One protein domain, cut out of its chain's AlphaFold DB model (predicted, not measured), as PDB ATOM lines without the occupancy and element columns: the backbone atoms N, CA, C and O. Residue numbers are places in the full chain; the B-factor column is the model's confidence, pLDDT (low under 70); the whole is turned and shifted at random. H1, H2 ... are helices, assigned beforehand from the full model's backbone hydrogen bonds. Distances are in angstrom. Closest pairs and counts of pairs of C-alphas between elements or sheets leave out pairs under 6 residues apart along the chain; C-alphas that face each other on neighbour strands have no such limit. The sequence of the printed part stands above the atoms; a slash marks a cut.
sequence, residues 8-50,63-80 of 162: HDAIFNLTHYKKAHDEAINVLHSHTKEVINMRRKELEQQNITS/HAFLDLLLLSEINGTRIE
ATOM      1  N   HIS A   8     -69.324 -41.618 -36.483       89.38
ATOM      2  CA  HIS A   8     -68.968 -42.711 -35.585       89.38
ATOM      3  C   HIS A   8     -67.444 -42.879 -35.532       89.38
ATOM      4  O   HIS A   8     -66.827 -43.176 -36.558       89.38
ATOM      5  N   ASP A   9     -66.848 -42.782 -34.341       87.25
ATOM      6  CA  ASP A   9     -65.390 -42.769 -34.139       87.25
ATOM      7  C   ASP A   9     -64.679 -43.952 -34.795       87.25
ATOM      8  O   ASP A   9     -63.667 -43.778 -35.467       87.25
ATOM      9  N   ALA A  10     -65.231 -45.164 -34.673       90.75
ATOM     10  CA  ALA A  10     -64.626 -46.341 -35.298       90.75
ATOM     11  C   ALA A  10     -64.526 -46.215 -36.829       90.75
ATOM     12  O   ALA A  10     -63.543 -46.655 -37.415       90.75
ATOM     13  N   ILE A  11     -65.519 -45.594 -37.474       90.50
ATOM     14  CA  ILE A  11     -65.513 -45.385 -38.924       90.50
ATOM     15  C   ILE A  11     -64.564 -44.237 -39.260       90.50
ATOM     16  O   ILE A  11     -63.720 -44.394 -40.140       90.50
ATOM     17  N   PHE A  12     -64.647 -43.120 -38.530       92.00
ATOM     18  CA  PHE A  12     -63.755 -41.972 -38.694       92.00
ATOM     19  C   PHE A  12     -62.282 -42.380 -38.623       92.00
ATOM     20  O   PHE A  12     -61.521 -42.052 -39.534       92.00
ATOM     21  N   ASN A  13     -61.916 -43.174 -37.614       92.19
ATOM     22  CA  ASN A  13     -60.557 -43.650 -37.366       92.19
ATOM     23  C   ASN A  13     -59.974 -44.487 -38.513       92.19
ATOM     24  O   ASN A  13     -58.756 -44.553 -38.659       92.19
ATOM     25  N   LEU A  14     -60.824 -45.105 -39.334       92.06
ATOM     26  CA  LEU A  14     -60.417 -45.886 -40.504       92.06
ATOM     27  C   LEU A  14     -60.353 -45.049 -41.790       92.06
ATOM     28  O   LEU A  14     -59.901 -45.536 -42.826       92.06
ATOM     29  N   THR A  15     -60.816 -43.799 -41.756       92.88
ATOM     30  CA  THR A  15     -60.812 -42.916 -42.924       92.88
ATOM     31  C   THR A  15     -59.522 -42.103 -43.037       92.88
ATOM     32  O   THR A  15     -58.827 -41.838 -42.058       92.88
ATOM     33  N   HIS A  16     -59.245 -41.601 -44.243       92.25
ATOM     34  CA  HIS A  16     -58.169 -40.632 -44.469       92.25
ATOM     35  C   HIS A  16     -58.375 -39.313 -43.698       92.25
ATOM     36  O   HIS A  16     -57.401 -38.610 -43.433       92.25
ATOM     37  N   TYR A  17     -59.613 -38.992 -43.295       91.50
ATOM     38  CA  TYR A  17     -59.908 -37.804 -42.496       91.50
ATOM     39  C   TYR A  17     -59.279 -37.867 -41.102       91.50
ATOM     40  O   TYR A  17     -58.824 -36.834 -40.624       91.50
ATOM     41  N   LYS A  18     -59.178 -39.053 -40.476       93.81
ATOM     42  CA  LYS A  18     -58.471 -39.204 -39.191       93.81
ATOM     43  C   LYS A  18     -57.007 -38.817 -39.318       93.81
ATOM     44  O   LYS A  18     -56.501 -38.076 -38.489       93.81
ATOM     45  N   LYS A  19     -56.346 -39.281 -40.382       94.31
ATOM     46  CA  LYS A  19     -54.941 -38.954 -40.636       94.31
ATOM     47  C   LYS A  19     -54.744 -37.443 -40.790       94.31
ATOM     48  O   LYS A  19     -53.895 -36.879 -40.113       94.31
ATOM     49  N   ALA A  20     -55.563 -36.792 -41.618       95.50
ATOM     50  CA  ALA A  20     -55.498 -35.341 -41.807       95.50
ATOM     51  C   ALA A  20     -55.806 -34.564 -40.511       95.50
ATOM     52  O   ALA A  20     -55.145 -33.574 -40.208       95.50
ATOM     53  N   HIS A  21     -56.784 -35.028 -39.728       95.00
ATOM     54  CA  HIS A  21     -57.107 -34.468 -38.417       95.00
ATOM     55  C   HIS A  21     -55.922 -34.574 -37.451       95.00
ATOM     56  O   HIS A  21     -55.544 -33.585 -36.837       95.00
ATOM     57  N   ASP A  22     -55.308 -35.751 -37.337       96.12
ATOM     58  CA  ASP A  22     -54.182 -35.967 -36.427       96.12
ATOM     59  C   ASP A  22     -52.954 -35.161 -36.828       96.12
ATOM     60  O   ASP A  22     -52.270 -34.621 -35.966       96.12
ATOM     61  N   GLU A  23     -52.681 -35.041 -38.128       97.12
ATOM     62  CA  GLU A  23     -51.628 -34.164 -38.641       97.12
ATOM     63  C   GLU A  23     -51.879 -32.705 -38.231       97.12
ATOM     64  O   GLU A  23     -50.976 -32.065 -37.693       97.12
ATOM     65  N   ALA A  24     -53.106 -32.201 -38.390       96.19
ATOM     66  CA  ALA A  24     -53.470 -30.843 -37.982       96.19
ATOM     67  C   ALA A  24     -53.369 -30.635 -36.459       96.19
ATOM     68  O   ALA A  24     -52.798 -29.643 -36.006       96.19
ATOM     69  N   ILE A  25     -53.862 -31.588 -35.664       95.81
ATOM     70  CA  ILE A  25     -53.771 -31.550 -34.199       95.81
ATOM     71  C   ILE A  25     -52.315 -31.605 -33.731       95.81
ATOM     72  O   ILE A  25     -51.938 -30.898 -32.800       95.81
ATOM     73  N   ASN A  26     -51.468 -32.397 -34.388       96.88
ATOM     74  CA  ASN A  26     -50.048 -32.456 -34.060       96.88
ATOM     75  C   ASN A  26     -49.353 -31.118 -34.320       96.88
ATOM     76  O   ASN A  26     -48.551 -30.692 -33.489       96.88
ATOM     77  N   VAL A  27     -49.680 -30.435 -35.423       96.44
ATOM     78  CA  VAL A  27     -49.174 -29.081 -35.694       96.44
ATOM     79  C   VAL A  27     -49.616 -28.119 -34.592       96.44
ATOM     80  O   VAL A  27     -48.761 -27.464 -33.998       96.44
ATOM     81  N   LEU A  28     -50.911 -28.099 -34.255       95.12
ATOM     82  CA  LEU A  28     -51.458 -27.249 -33.193       95.12
ATOM     83  C   LEU A  28     -50.739 -27.482 -31.856       95.12
ATOM     84  O   LEU A  28     -50.120 -26.570 -31.311       95.12
ATOM     85  N   HIS A  29     -50.725 -28.727 -31.374       95.88
ATOM     86  CA  HIS A  29     -50.088 -29.072 -30.105       95.88
ATOM     87  C   HIS A  29     -48.583 -28.796 -30.107       95.88
ATOM     88  O   HIS A  29     -48.029 -28.450 -29.064       95.88
ATOM     89  N   SER A  30     -47.896 -28.980 -31.242       96.81
ATOM     90  CA  SER A  30     -46.463 -28.687 -31.338       96.81
ATOM     91  C   SER A  30     -46.182 -27.201 -31.127       96.81
ATOM     92  O   SER A  30     -45.288 -26.861 -30.352       96.81
ATOM     93  N   HIS A  31     -47.003 -26.333 -31.722       95.69
ATOM     94  CA  HIS A  31     -46.870 -24.890 -31.596       95.69
ATOM     95  C   HIS A  31     -47.175 -24.415 -30.170       95.69
ATOM     96  O   HIS A  31     -46.379 -23.697 -29.568       95.69
ATOM     97  N   THR A  32     -48.268 -24.889 -29.574       95.75
ATOM     98  CA  THR A  32     -48.630 -24.528 -28.196       95.75
ATOM     99  C   THR A  32     -47.564 -24.965 -27.192       95.75
ATOM    100  O   THR A  32     -47.167 -24.195 -26.315       95.75
ATOM    101  N   LYS A  33     -47.023 -26.181 -27.347       96.50
ATOM    102  CA  LYS A  33     -45.913 -26.669 -26.512       96.50
ATOM    103  C   LYS A  33     -44.655 -25.821 -26.681       96.50
ATOM    104  O   LYS A  33     -43.951 -25.587 -25.699       96.50
ATOM    105  N   GLU A  34     -44.356 -25.363 -27.893       97.06
ATOM    106  CA  GLU A  34     -43.232 -24.461 -28.147       97.06
ATOM    107  C   GLU A  34     -43.397 -23.133 -27.399       97.06
ATOM    108  O   GLU A  34     -42.484 -22.740 -26.672       97.06
ATOM    109  N   VAL A  35     -44.569 -22.496 -27.493       96.38
ATOM    110  CA  VAL A  35     -44.884 -21.235 -26.797       96.38
ATOM    111  C   VAL A  35     -44.775 -21.392 -25.277       96.38
ATOM    112  O   VAL A  35     -44.123 -20.583 -24.613       96.38
ATOM    113  N   ILE A  36     -45.345 -22.465 -24.721       96.19
ATOM    114  CA  ILE A  36     -45.266 -22.771 -23.284       96.19
ATOM    115  C   ILE A  36     -43.807 -22.930 -22.843       96.19
ATOM    116  O   ILE A  36     -43.381 -22.329 -21.856       96.19
ATOM    117  N   ASN A  37     -43.017 -23.716 -23.578       96.62
ATOM    118  CA  ASN A  37     -41.617 -23.965 -23.242       96.62
ATOM    119  C   ASN A  37     -40.746 -22.716 -23.396       96.62
ATOM    120  O   ASN A  37     -39.832 -22.507 -22.599       96.62
ATOM    121  N   MET A  38     -41.019 -21.889 -24.405       96.56
ATOM    122  CA  MET A  38     -40.358 -20.603 -24.593       96.56
ATOM    123  C   MET A  38     -40.607 -19.705 -23.383       96.56
ATOM    124  O   MET A  38     -39.651 -19.238 -22.765       96.56
ATOM    125  N   ARG A  39     -41.870 -19.565 -22.963       95.56
ATOM    126  CA  ARG A  39     -42.213 -18.725 -21.815       95.56
ATOM    127  C   ARG A  39     -41.647 -19.253 -20.497       95.56
ATOM    128  O   ARG A  39     -41.157 -18.468 -19.693       95.56
ATOM    129  N   ARG A  40     -41.638 -20.574 -20.284       94.00
ATOM    130  CA  ARG A  40     -40.984 -21.195 -19.114       94.00
ATOM    131  C   ARG A  40     -39.505 -20.818 -19.024       94.00
ATOM    132  O   ARG A  40     -39.058 -20.379 -17.970       94.00
ATOM    133  N   LYS A  41     -38.770 -20.910 -20.138       95.44
ATOM    134  CA  LYS A  41     -37.350 -20.525 -20.193       95.44
ATOM    135  C   LYS A  41     -37.140 -19.045 -19.878       95.44
ATOM    136  O   LYS A  41     -36.183 -18.707 -19.189       95.44
ATOM    137  N   GLU A  42     -38.015 -18.166 -20.361       94.50
ATOM    138  CA  GLU A  42     -37.946 -16.733 -20.046       94.50
ATOM    139  C   GLU A  42     -38.139 -16.468 -18.547       94.50
ATOM    140  O   GLU A  42     -37.380 -15.701 -17.955       94.50
ATOM    141  N   LEU A  43     -39.117 -17.128 -17.918       92.31
ATOM    142  CA  LEU A  43     -39.375 -16.999 -16.480       92.31
ATOM    143  C   LEU A  43     -38.198 -17.518 -15.642       92.31
ATOM    144  O   LEU A  43     -37.795 -16.863 -14.679       92.31
ATOM    145  N   GLU A  44     -37.599 -18.644 -16.040       91.94
ATOM    146  CA  GLU A  44     -36.392 -19.194 -15.409       91.94
ATOM    147  C   GLU A  44     -35.203 -18.229 -15.515       91.94
ATOM    148  O   GLU A  44     -34.539 -17.957 -14.515       91.94
ATOM    149  N   GLN A  45     -34.960 -17.648 -16.695       93.69
ATOM    150  CA  GLN A  45     -33.896 -16.655 -16.902       93.69
ATOM    151  C   GLN A  45     -34.090 -15.397 -16.048       93.69
ATOM    152  O   GLN A  45     -33.116 -14.786 -15.607       93.69
ATOM    153  N   GLN A  46     -35.342 -15.015 -15.797       90.44
ATOM    154  CA  GLN A  46     -35.704 -13.868 -14.963       90.44
ATOM    155  C   GLN A  46     -35.789 -14.211 -13.465       90.44
ATOM    156  O   GLN A  46     -36.032 -13.318 -12.655       90.44
ATOM    157  N   ASN A  47     -35.559 -15.473 -13.078       89.56
ATOM    158  CA  ASN A  47     -35.741 -15.992 -11.716       89.56
ATOM    159  C   ASN A  47     -37.142 -15.713 -11.133       89.56
ATOM    160  O   ASN A  47     -37.291 -15.485  -9.930       89.56
ATOM    161  N   ILE A  48     -38.178 -15.729 -11.975       85.94
ATOM    162  CA  ILE A  48     -39.569 -15.536 -11.554       85.94
ATOM    163  C   ILE A  48     -40.180 -16.903 -11.254       85.94
ATOM    164  O   ILE A  48     -40.416 -17.702 -12.156       85.94
ATOM    165  N   THR A  49     -40.446 -17.172  -9.976       80.81
ATOM    166  CA  THR A  49     -40.954 -18.474  -9.504       80.81
ATOM    167  C   THR A  49     -42.365 -18.421  -8.929       80.81
ATOM    168  O   THR A  49     -42.982 -19.466  -8.739       80.81
ATOM    169  N   SER A  50     -42.891 -17.226  -8.671       81.25
ATOM    170  CA  SER A  50     -44.232 -17.016  -8.130       81.25
ATOM    171  C   SER A  50     -44.832 -15.727  -8.671       81.25
ATOM    172  O   SER A  50     -44.115 -14.784  -9.016       81.25
ATOM    173  N   HIS A  63     -51.138  -9.851 -14.359       81.38
ATOM    174  CA  HIS A  63     -50.299 -10.894 -14.937       81.38
ATOM    175  C   HIS A  63     -50.826 -11.292 -16.314       81.38
ATOM    176  O   HIS A  63     -52.038 -11.287 -16.549       81.38
ATOM    177  N   ALA A  64     -49.914 -11.635 -17.223       89.12
ATOM    178  CA  ALA A  64     -50.292 -12.245 -18.488       89.12
ATOM    179  C   ALA A  64     -50.963 -13.604 -18.230       89.12
ATOM    180  O   ALA A  64     -50.643 -14.292 -17.262       89.12
ATOM    181  N   PHE A  65     -51.881 -14.003 -19.111       91.69
ATOM    182  CA  PHE A  65     -52.643 -15.245 -18.962       91.69
ATOM    183  C   PHE A  65     -51.746 -16.486 -18.826       91.69
ATOM    184  O   PHE A  65     -51.914 -17.272 -17.899       91.69
ATOM    185  N   LEU A  66     -50.751 -16.631 -19.706       93.62
ATOM    186  CA  LEU A  66     -49.834 -17.770 -19.658       93.62
ATOM    187  C   LEU A  66     -48.996 -17.783 -18.368       93.62
ATOM    188  O   LEU A  66     -48.794 -18.842 -17.785       93.62
ATOM    189  N   ASP A  67     -48.573 -16.616 -17.875       92.25
ATOM    190  CA  ASP A  67     -47.845 -16.515 -16.603       92.25
ATOM    191  C   ASP A  67     -48.720 -16.940 -15.424       92.25
ATOM    192  O   ASP A  67     -48.235 -17.611 -14.516       92.25
ATOM    193  N   LEU A  68     -50.012 -16.591 -15.450       91.25
ATOM    194  CA  LEU A  68     -50.968 -17.075 -14.458       91.25
ATOM    195  C   LEU A  68     -51.018 -18.601 -14.477       91.25
ATOM    196  O   LEU A  68     -50.865 -19.203 -13.423       91.25
ATOM    197  N   LEU A  69     -51.167 -19.243 -15.633       92.50
ATOM    198  CA  LEU A  69     -51.220 -20.708 -15.693       92.50
ATOM    199  C   LEU A  69     -49.916 -21.374 -15.229       92.50
ATOM    200  O   LEU A  69     -49.956 -22.385 -14.534       92.50
ATOM    201  N   LEU A  70     -48.763 -20.804 -15.588       92.62
ATOM    202  CA  LEU A  70     -47.448 -21.376 -15.285       92.62
ATOM    203  C   LEU A  70     -47.020 -21.215 -13.822       92.62
ATOM    204  O   LEU A  70     -46.303 -22.070 -13.304       92.62
ATOM    205  N   LEU A  71     -47.416 -20.116 -13.178       89.94
ATOM    206  CA  LEU A  71     -46.984 -19.755 -11.824       89.94
ATOM    207  C   LEU A  71     -48.058 -20.014 -10.757       89.94
ATOM    208  O   LEU A  71     -47.780 -19.836  -9.571       89.94
ATOM    209  N   SER A  72     -49.281 -20.386 -11.153       87.50
ATOM    210  CA  SER A  72     -50.369 -20.666 -10.209       87.50
ATOM    211  C   SER A  72     -50.275 -22.067  -9.620       87.50
ATOM    212  O   SER A  72     -49.917 -23.040 -10.284       87.50
ATOM    213  N   GLU A  73     -50.700 -22.170  -8.365       83.31
ATOM    214  CA  GLU A  73     -50.825 -23.424  -7.634       83.31
ATOM    215  C   GLU A  73     -52.239 -23.535  -7.055       83.31
ATOM    216  O   GLU A  73     -52.780 -22.580  -6.496       83.31
ATOM    217  N   ILE A  74     -52.843 -24.716  -7.168       79.00
ATOM    218  CA  ILE A  74     -54.144 -25.048  -6.588       79.00
ATOM    219  C   ILE A  74     -53.878 -25.991  -5.415       79.00
ATOM    220  O   ILE A  74     -53.361 -27.090  -5.599       79.00
ATOM    221  N   ASN A  75     -54.195 -25.557  -4.192       80.00
ATOM    222  CA  ASN A  75     -53.922 -26.312  -2.958       80.00
ATOM    223  C   ASN A  75     -52.439 -26.718  -2.794       80.00
ATOM    224  O   ASN A  75     -52.139 -27.816  -2.331       80.00
ATOM    225  N   GLY A  76     -51.509 -25.848  -3.208       78.81
ATOM    226  CA  GLY A  76     -50.063 -26.115  -3.171       78.81
ATOM    227  C   GLY A  76     -49.571 -27.098  -4.239       78.81
ATOM    228  O   GLY A  76     -48.436 -27.560  -4.170       78.81
ATOM    229  N   THR A  77     -50.420 -27.445  -5.213       84.75
ATOM    230  CA  THR A  77     -50.062 -28.298  -6.351       84.75
ATOM    231  C   THR A  77     -50.101 -27.484  -7.638       84.75
ATOM    232  O   THR A  77     -51.048 -26.737  -7.881       84.75
ATOM    233  N   ARG A  78     -49.071 -27.621  -8.475       87.00
ATOM    234  CA  ARG A  78     -49.019 -26.968  -9.789       87.00
ATOM    235  C   ARG A  78     -50.062 -27.550 -10.739       87.00
ATOM    236  O   ARG A  78     -50.419 -28.721 -10.632       87.00
ATOM    237  N   ILE A  79     -50.519 -26.727 -11.677       90.06
ATOM    238  CA  ILE A  79     -51.412 -27.172 -12.750       90.06
ATOM    239  C   ILE A  79     -50.653 -28.157 -13.649       90.06
ATOM    240  O   ILE A  79     -49.484 -27.942 -13.971       90.06
ATOM    241  N   GLU A  80     -51.316 -29.246 -14.034       92.19
ATOM    242  CA  GLU A  80     -50.744 -30.250 -14.929       92.19
ATOM    243  C   GLU A  80     -50.481 -29.675 -16.328       92.19
ATOM    244  O   GLU A  80     -51.290 -28.919 -16.869       92.19
TER     245      GLU A  80
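AT A GLANCE: This is residues 8 to 50 and 63 to 80 of the 162 residues of an uncharacterized protein of Leptidea sinapis (UniProt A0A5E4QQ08). One long helix, H2, makes the longest axis; short H1 makes a corner with its beginning, and short H3 packs on its residues 36 to 40, with a small turn at residues 73 to 78 after it. The printed part has 61 residues with three named helices, in the order H1, H2, H3, and no named strand: all helix. It is extended, with a radius of gyration of the C-alphas of 17.3 A, spanning 48 by 26 by 15 A.

HOW THE PARTS SIT: Start at H1, residues 9 to 14, close to but not clearly touching H2, residues 16 to 45; they stand about perpendicular at 79 degrees, and their closest C-alphas, of Phe 12 and Lys 18, are 6.0 A apart. Residues 36 to 40 of H2 alone touch H3, residues 65 to 71; the closest C-alphas, of Arg 40 and Leu 70, are 7.5 A apart. H2 and H3 run the same way at a steep tilt of 65 degrees. H1 and H3 are apart. Every O i to N i+4 pair is within hydrogen-bond range in H2 and H3, 1 of 2 in H1.

IN THESE COORDINATES: Find C-alpha 9 at (-65.390, -42.769, -34.139), where H1 begins its 8.7 A. H2 runs 43.9 A to C-alpha 45 at (-33.896, -16.655, -16.902). H3 runs 10.2 A.

THE WHOLE: Residues 51 to 62 are not printed; C-alphas 50 and 63 are 11.0 A apart across this cut. No printed residue is under 70 in pLDDT.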